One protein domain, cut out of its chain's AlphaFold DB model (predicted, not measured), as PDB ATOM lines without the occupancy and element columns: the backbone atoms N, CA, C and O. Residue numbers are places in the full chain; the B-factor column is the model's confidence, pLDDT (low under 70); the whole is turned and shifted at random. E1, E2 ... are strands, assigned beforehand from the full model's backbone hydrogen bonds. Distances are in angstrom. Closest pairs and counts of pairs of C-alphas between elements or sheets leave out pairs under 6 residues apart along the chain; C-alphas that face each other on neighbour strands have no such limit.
ATOM      1  N   LYS A  16      48.654 -18.811  21.356       88.88
ATOM      2  CA  LYS A  16      47.459 -18.428  20.614       88.88
ATOM      3  C   LYS A  16      47.006 -19.606  19.778       88.88
ATOM      4  O   LYS A  16      47.495 -19.819  18.667       88.88
ATOM      5  N   TRP A  17      46.080 -20.380  20.332       90.75
ATOM      6  CA  TRP A  17      45.468 -21.459  19.578       90.75
ATOM      7  C   TRP A  17      44.611 -20.905  18.431       90.75
ATOM      8  O   TRP A  17      44.181 -19.745  18.448       90.75
ATOM      9  N   PRO A  18      44.353 -21.728  17.409       90.69
ATOM     10  CA  PRO A  18      43.383 -21.414  16.370       90.69
ATOM     11  C   PRO A  18      41.989 -21.152  16.953       90.69
ATOM     12  O   PRO A  18      41.702 -21.543  18.089       90.69
ATOM     13  N   PRO A  19      41.086 -20.534  16.172       90.12
ATOM     14  CA  PRO A  19      39.675 -20.505  16.515       90.12
ATOM     15  C   PRO A  19      39.152 -21.893  16.898       90.12
ATOM     16  O   PRO A  19      39.529 -22.918  16.319       90.12
ATOM     17  N   ARG A  20      38.242 -21.909  17.872       90.12
ATOM     18  CA  ARG A  20      37.579 -23.134  18.320       90.12
ATOM     19  C   ARG A  20      36.930 -23.837  17.129       90.12
ATOM     20  O   ARG A  20      36.350 -23.199  16.257       90.12
ATOM     21  N   GLY A  21      37.026 -25.159  17.103       89.75
ATOM     22  CA  GLY A  21      36.532 -25.981  15.988       89.75
ATOM     23  C   GLY A  21      37.573 -26.345  14.925       89.75
ATOM     24  O   GLY A  21      37.254 -27.150  14.061       89.75
ATOM     25  N   GLN A  22      38.794 -25.800  14.974       91.50
ATOM     26  CA  GLN A  22      39.751 -25.927  13.861       91.50
ATOM     27  C   GLN A  22      40.921 -26.887  14.095       91.50
ATOM     28  O   GLN A  22      41.645 -27.210  13.152       91.50
ATOM     29  N   LEU A  23      41.137 -27.328  15.335       93.06
ATOM     30  CA  LEU A  23      42.278 -28.157  15.711       93.06
ATOM     31  C   LEU A  23      41.866 -29.217  16.725       93.06
ATOM     32  O   LEU A  23      41.199 -28.902  17.711       93.06
ATOM     33  N   ILE A  24      42.332 -30.442  16.507       93.19
ATOM     34  CA  ILE A  24      42.394 -31.485  17.530       93.19
ATOM     35  C   ILE A  24      43.872 -31.770  17.783       93.19
ATOM     36  O   ILE A  24      44.655 -31.888  16.837       93.19
ATOM     37  N   VAL A  25      44.252 -31.874  19.052       94.38
ATOM     38  CA  VAL A  25      45.576 -32.362  19.444       94.38
ATOM     39  C   VAL A  25      45.385 -33.719  20.095       94.38
ATOM     40  O   VAL A  25      44.549 -33.863  20.983       94.38
ATOM     41  N   GLU A  26      46.142 -34.712  19.657       95.38
ATOM     42  CA  GLU A  26      46.129 -36.053  20.239       95.38
ATOM     43  C   GLU A  26      47.533 -36.430  20.673       95.38
ATOM     44  O   GLU A  26      48.514 -36.074  20.019       95.38
ATOM     45  N   MET A  27      47.625 -37.195  21.752       95.06
ATOM     46  CA  MET A  27      48.868 -37.791  22.203       95.06
ATOM     47  C   MET A  27      48.656 -39.275  22.440       95.06
ATOM     48  O   MET A  27      47.687 -39.676  23.085       95.06
ATOM     49  N   ASN A  28      49.588 -40.084  21.934       94.62
ATOM     50  CA  ASN A  28      49.681 -41.508  22.225       94.62
ATOM     51  C   ASN A  28      48.363 -42.272  21.995       94.62
ATOM     52  O   ASN A  28      48.020 -43.150  22.779       94.62
ATOM     53  N   THR A  29      47.628 -41.969  20.916       86.94
ATOM     54  CA  THR A  29      46.239 -42.412  20.660       86.94
ATOM     55  C   THR A  29      46.008 -43.935  20.770       86.94
ATOM     56  O   THR A  29      44.883 -44.376  20.998       86.94
ATOM     57  N   HIS A  30      47.067 -44.747  20.668       83.94
ATOM     58  CA  HIS A  30      47.041 -46.214  20.763       83.94
ATOM     59  C   HIS A  30      47.662 -46.785  22.053       83.94
ATOM     60  O   HIS A  30      47.952 -47.977  22.113       83.94
ATOM     61  N   ARG A  31      47.901 -45.957  23.077       85.00
ATOM     62  CA  ARG A  31      48.517 -46.357  24.354       85.00
ATOM     63  C   ARG A  31      47.611 -46.016  25.537       85.00
ATOM     64  O   ARG A  31      46.648 -45.264  25.404       85.00
ATOM     65  N   GLU A  32      47.931 -46.559  26.708       82.75
ATOM     66  CA  GLU A  32      47.224 -46.234  27.955       82.75
ATOM     67  C   GLU A  32      47.428 -44.770  28.371       82.75
ATOM     68  O   GLU A  32      46.496 -44.129  28.847       82.75
ATOM     69  N   SER A  33      48.604 -44.200  28.091       84.94
ATOM     70  CA  SER A  33      48.942 -42.792  28.329       84.94
ATOM     71  C   SER A  33      48.357 -41.832  27.278       84.94
ATOM     72  O   SER A  33      48.984 -40.842  26.904       84.94
ATOM     73  N   ARG A  34      47.167 -42.137  26.749       91.69
ATOM     74  CA  ARG A  34      46.525 -41.346  25.690       91.69
ATOM     75  C   ARG A  34      45.861 -40.083  26.227       91.69
ATOM     76  O   ARG A  34      45.233 -40.097  27.284       91.69
ATOM     77  N   ALA A  35      45.899 -39.031  25.419       93.50
ATOM     78  CA  ALA A  35      45.130 -37.813  25.635       93.50
ATOM     79  C   ALA A  35      44.616 -37.245  24.318       93.50
ATOM     80  O   ALA A  35      45.221 -37.436  23.262       93.50
ATOM     81  N   ALA A  36      43.508 -36.517  24.400       93.56
ATOM     82  CA  ALA A  36      43.000 -35.715  23.304       93.56
ATOM     83  C   ALA A  36      42.485 -34.382  23.846       93.56
ATOM     84  O   ALA A  36      41.752 -34.345  24.836       93.56
ATOM     85  N   TRP A  37      42.842 -33.303  23.161       93.75
ATOM     86  CA  TRP A  37      42.335 -31.963  23.410       93.75
ATOM     87  C   TRP A  37      41.451 -31.569  22.241       93.75
ATOM     88  O   TRP A  37      41.881 -31.514  21.085       93.75
ATOM     89  N   LEU A  38      40.179 -31.353  22.553       90.50
ATOM     90  CA  LEU A  38      39.140 -31.109  21.572       90.50
ATOM     91  C   LEU A  38      39.051 -29.622  21.222       90.50
ATOM     92  O   LEU A  38      39.404 -28.762  22.031       90.50
ATOM     93  N   PRO A  39      38.454 -29.275  20.069       83.88
ATOM     94  CA  PRO A  39      38.405 -27.891  19.612       83.88
ATOM     95  C   PRO A  39      37.581 -26.957  20.512       83.88
ATOM     96  O   PRO A  39      37.616 -25.745  20.343       83.88
ATOM     97  N   LYS A  40      36.795 -27.504  21.450       82.75
ATOM     98  CA  LYS A  40      36.057 -26.745  22.474       82.75
ATOM     99  C   LYS A  40      36.884 -26.477  23.738       82.75
ATOM    100  O   LYS A  40      36.417 -25.761  24.613       82.75
ATOM    101  N   GLN A  41      38.063 -27.073  23.863       80.81
ATOM    102  CA  GLN A  41      38.965 -26.929  25.010       80.81
ATOM    103  C   GLN A  41      40.175 -26.049  24.677       80.81
ATOM    104  O   GLN A  41      40.925 -25.689  25.574       80.81
ATOM    105  N   MET A  42      40.357 -25.713  23.397       86.50
ATOM    106  CA  MET A  42      41.461 -24.904  22.893       86.50
ATOM    107  C   MET A  42      40.909 -23.799  22.001       86.50
ATOM    108  O   MET A  42      40.272 -24.063  20.979       86.50
ATOM    109  N   GLY A  43      41.155 -22.560  22.384       86.88
ATOM    110  CA  GLY A  43      40.797 -21.363  21.653       86.88
ATOM    111  C   GLY A  43      41.837 -20.261  21.848       86.88
ATOM    112  O   GLY A  43      42.791 -20.431  22.607       86.88
ATOM    113  N   PRO A  44      41.673 -19.120  21.164       87.00
ATOM    114  CA  PRO A  44      42.710 -18.089  21.076       87.00
ATOM    115  C   PRO A  44      43.171 -17.497  22.414       87.00
ATOM    116  O   PRO A  44      44.267 -16.941  22.479       87.00
ATOM    117  N   ASP A  45      42.339 -17.612  23.448       86.94
ATOM    118  CA  ASP A  45      42.596 -17.099  24.795       86.94
ATOM    119  C   ASP A  45      43.046 -18.186  25.783       86.94
ATOM    120  O   ASP A  45      43.401 -17.872  26.918       86.94
ATOM    121  N   ASP A  46      43.054 -19.452  25.357       86.31
ATOM    122  CA  ASP A  46      43.482 -20.577  26.179       86.31
ATOM    123  C   ASP A  46      45.019 -20.697  26.188       86.31
ATOM    124  O   ASP A  46      45.705 -20.422  25.199       86.31
ATOM    125  N   GLY A  47      45.564 -21.108  27.333       86.06
ATOM    126  CA  GLY A  47      47.004 -21.253  27.549       86.06
ATOM    127  C   GLY A  47      47.621 -22.495  26.885       86.06
ATOM    128  O   GLY A  47      46.933 -23.265  26.208       86.06
ATOM    129  N   PRO A  48      48.932 -22.717  27.076       87.75
ATOM    130  CA  PRO A  48      49.600 -23.921  26.596       87.75
ATOM    131  C   PRO A  48      49.030 -25.176  27.263       87.75
ATOM    132  O   PRO A  48      48.595 -25.154  28.414       87.75
ATOM    133  N   ILE A  49      49.079 -26.287  26.534       89.19
ATOM    134  CA  ILE A  49      48.654 -27.595  27.029       89.19
ATOM    135  C   ILE A  49      49.801 -28.233  27.803       89.19
ATOM    136  O   ILE A  49      50.929 -28.291  27.310       89.19
ATOM    137  N   ASP A  50      49.499 -28.750  28.991       87.19
ATOM    138  CA  ASP A  50      50.422 -29.608  29.720       87.19
ATOM    139  C   ASP A  50      50.259 -31.065  29.272       87.19
ATOM    140  O   ASP A  50      49.226 -31.699  29.505       87.19
ATOM    141  N   VAL A  51      51.286 -31.584  28.601       90.06
ATOM    142  CA  VAL A  51      51.326 -32.962  28.098       90.06
ATOM    143  C   VAL A  51      52.103 -33.909  29.014       90.06
ATOM    144  O   VAL A  51      52.115 -35.111  28.755       90.06
ATOM    145  N   THR A  52      52.709 -33.393  30.094       89.25
ATOM    146  CA  THR A  52      53.462 -34.170  31.095       89.25
ATOM    147  C   THR A  52      52.814 -35.507  31.431       89.25
ATOM    148  O   THR A  52      53.488 -36.533  31.319       89.25
ATOM    149  N   PRO A  53      51.534 -35.538  31.863       89.31
ATOM    150  CA  PRO A  53      50.984 -36.729  32.509       89.31
ATOM    151  C   PRO A  53      50.780 -37.889  31.529       89.31
ATOM    152  O   PRO A  53      50.456 -39.001  31.934       89.31
ATOM    153  N   TYR A  54      50.944 -37.615  30.236       90.88
ATOM    154  CA  TYR A  54      50.700 -38.527  29.129       90.88
ATOM    155  C   TYR A  54      52.001 -39.020  28.483       90.88
ATOM    156  O   TYR A  54      51.960 -39.851  27.572       90.88
ATOM    157  N   ILE A  55      53.158 -38.543  28.957       90.31
ATOM    158  CA  ILE A  55      54.465 -39.056  28.547       90.31
ATOM    159  C   ILE A  55      54.627 -40.478  29.094       90.31
ATOM    160  O   ILE A  55      54.489 -40.720  30.290       90.31
ATOM    161  N   ALA A  56      54.946 -41.424  28.214       88.88
ATOM    162  CA  ALA A  56      55.229 -42.811  28.573       88.88
ATOM    163  C   ALA A  56      56.616 -43.252  28.083       88.88
ATOM    164  O   ALA A  56      57.153 -42.640  27.155       88.88
ATOM    165  N   PRO A  57      57.192 -44.333  28.647       89.25
ATOM    166  CA  PRO A  57      58.440 -44.904  28.152       89.25
ATOM    167  C   PRO A  57      58.388 -45.237  26.652       89.25
ATOM    168  O   PRO A  57      57.367 -45.718  26.146       89.25
ATOM    169  N   GLY A  58      59.503 -45.008  25.958       90.81
ATOM    170  CA  GLY A  58      59.624 -45.176  24.508       90.81
ATOM    171  C   GLY A  58      59.092 -43.979  23.716       90.81
ATOM    172  O   GLY A  58      59.038 -42.856  24.220       90.81
ATOM    173  N   ASP A  59      58.691 -44.227  22.472       90.50
ATOM    174  CA  ASP A  59      58.256 -43.165  21.569       90.50
ATOM    175  C   ASP A  59      56.901 -42.586  21.988       90.50
ATOM    176  O   ASP A  59      55.925 -43.305  22.244       90.50
ATOM    177  N   ASN A  60      56.849 -41.255  22.035       91.88
ATOM    178  CA  ASN A  60      55.633 -40.492  22.263       91.88
ATOM    179  C   ASN A  60      55.232 -39.811  20.958       91.88
ATOM    180  O   ASN A  60      56.044 -39.136  20.328       91.88
ATOM    181  N   ILE A  61      53.975 -39.980  20.557       94.06
ATOM    182  CA  ILE A  61      53.463 -39.439  19.297       94.06
ATOM    183  C   ILE A  61      52.440 -38.361  19.622       94.06
ATOM    184  O   ILE A  61      51.417 -38.655  20.239       94.06
ATOM    185  N   ILE A  62      52.699 -37.136  19.165       94.25
ATOM    186  CA  ILE A  62      51.740 -36.030  19.201       94.25
ATOM    187  C   ILE A  62      51.249 -35.771  17.779       94.25
ATOM    188  O   ILE A  62      52.046 -35.643  16.849       94.25
ATOM    189  N   ARG A  63      49.930 -35.690  17.606       93.38
ATOM    190  CA  ARG A  63      49.282 -35.402  16.325       93.38
ATOM    191  C   ARG A  63      48.516 -34.093  16.417       93.38
ATOM    192  O   ARG A  63      47.673 -33.923  17.291       93.38
ATOM    193  N   PHE A  64      48.770 -33.206  15.461       92.56
ATOM    194  CA  PHE A  64      47.989 -31.994  15.239       92.56
ATOM    195  C   PHE A  64      47.059 -32.243  14.053       92.56
ATOM    196  O   PHE A  64      47.488 -32.226  12.900       92.56
ATOM    197  N   VAL A  65      45.789 -32.525  14.331       92.81
ATOM    198  CA  VAL A  65      44.780 -32.782  13.301       92.81
ATOM    199  C   VAL A  65      44.092 -31.463  12.970       92.81
ATOM    200  O   VAL A  65      43.264 -30.955  13.729       92.81
ATOM    201  N   GLN A  66      44.476 -30.886  11.835       91.56
ATOM    202  CA  GLN A  66      43.917 -29.638  11.331       91.56
ATOM    203  C   GLN A  66      42.577 -29.913  10.642       91.56
ATOM    204  O   GLN A  66      42.506 -30.704   9.705       91.56
ATOM    205  N   LEU A  67      41.515 -29.252  11.103       90.88
ATOM    206  CA  LEU A  67      40.169 -29.351  10.522       90.88
ATOM    207  C   LEU A  67      39.893 -28.228   9.503       90.88
ATOM    208  O   LEU A  67      38.907 -28.269   8.773       90.88
ATOM    209  N   SER A  68      40.772 -27.226   9.449       88.81
ATOM    210  CA  SER A  68      40.789 -26.123   8.485       88.81
ATOM    211  C   SER A  68      42.232 -25.681   8.232       88.81
ATOM    212  O   SER A  68      43.130 -26.057   8.982       88.81
ATOM    213  N   GLY A  69      42.470 -24.871   7.198       84.12
ATOM    214  CA  GLY A  69      43.810 -24.356   6.897       84.12
ATOM    215  C   GLY A  69      44.396 -23.529   8.048       84.12
ATOM    216  O   GLY A  69      43.730 -22.632   8.563       84.12
TER     217      GLY A  69
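What this domain is: This is residues 16 to 69 of the 106 residues of an uncharacterized protein of Phanerochaete carnosa (strain HHB-10118-sp) (UniProt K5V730). With little regular structure, this is a small, narrow antiparallel sheet in the order E2, E1, E3, from which a long loop, residues 38 to 61, swings out after E2 and runs back along the domain to E3. The printed part has 54 residues, with no named helix and three strands along the chain, E1, E2, E3; it is all strand, though the strands hold only 13 residues. It is only just compact, close to loose, with a radius of gyration of the C-alphas of 11.6 A, and elongated, spanning 33 by 20 by 14 A.

How they stand to each other: The inner strand E1, residues 23 to 27, is antiparallel to the edge strand E3, residues 62 to 66, at 163 degrees; N 63 and O 26 are 2.8 A apart, within hydrogen-bond range. E1 forms a hairpin with edge strand E2, residues 35 to 37, with N 27 and O 35 at 2.8 A. E2 and E3 are apart.

Where its parts are: E1 begins at C-alpha 23 (42.278, -28.157, 15.711) and is 13.4 A long; E2 measures 6.9 A. E3, 12.8 A, ends at C-alpha 66 (43.917, -29.638, 11.331).

The domain as a whole: The C-alphas farthest apart, Pro 57 and Gly 69, are 33.0 A apart. The printed part has no cut, the link E2 to E3 is long, and no printed residue is under 70 in pLDDT.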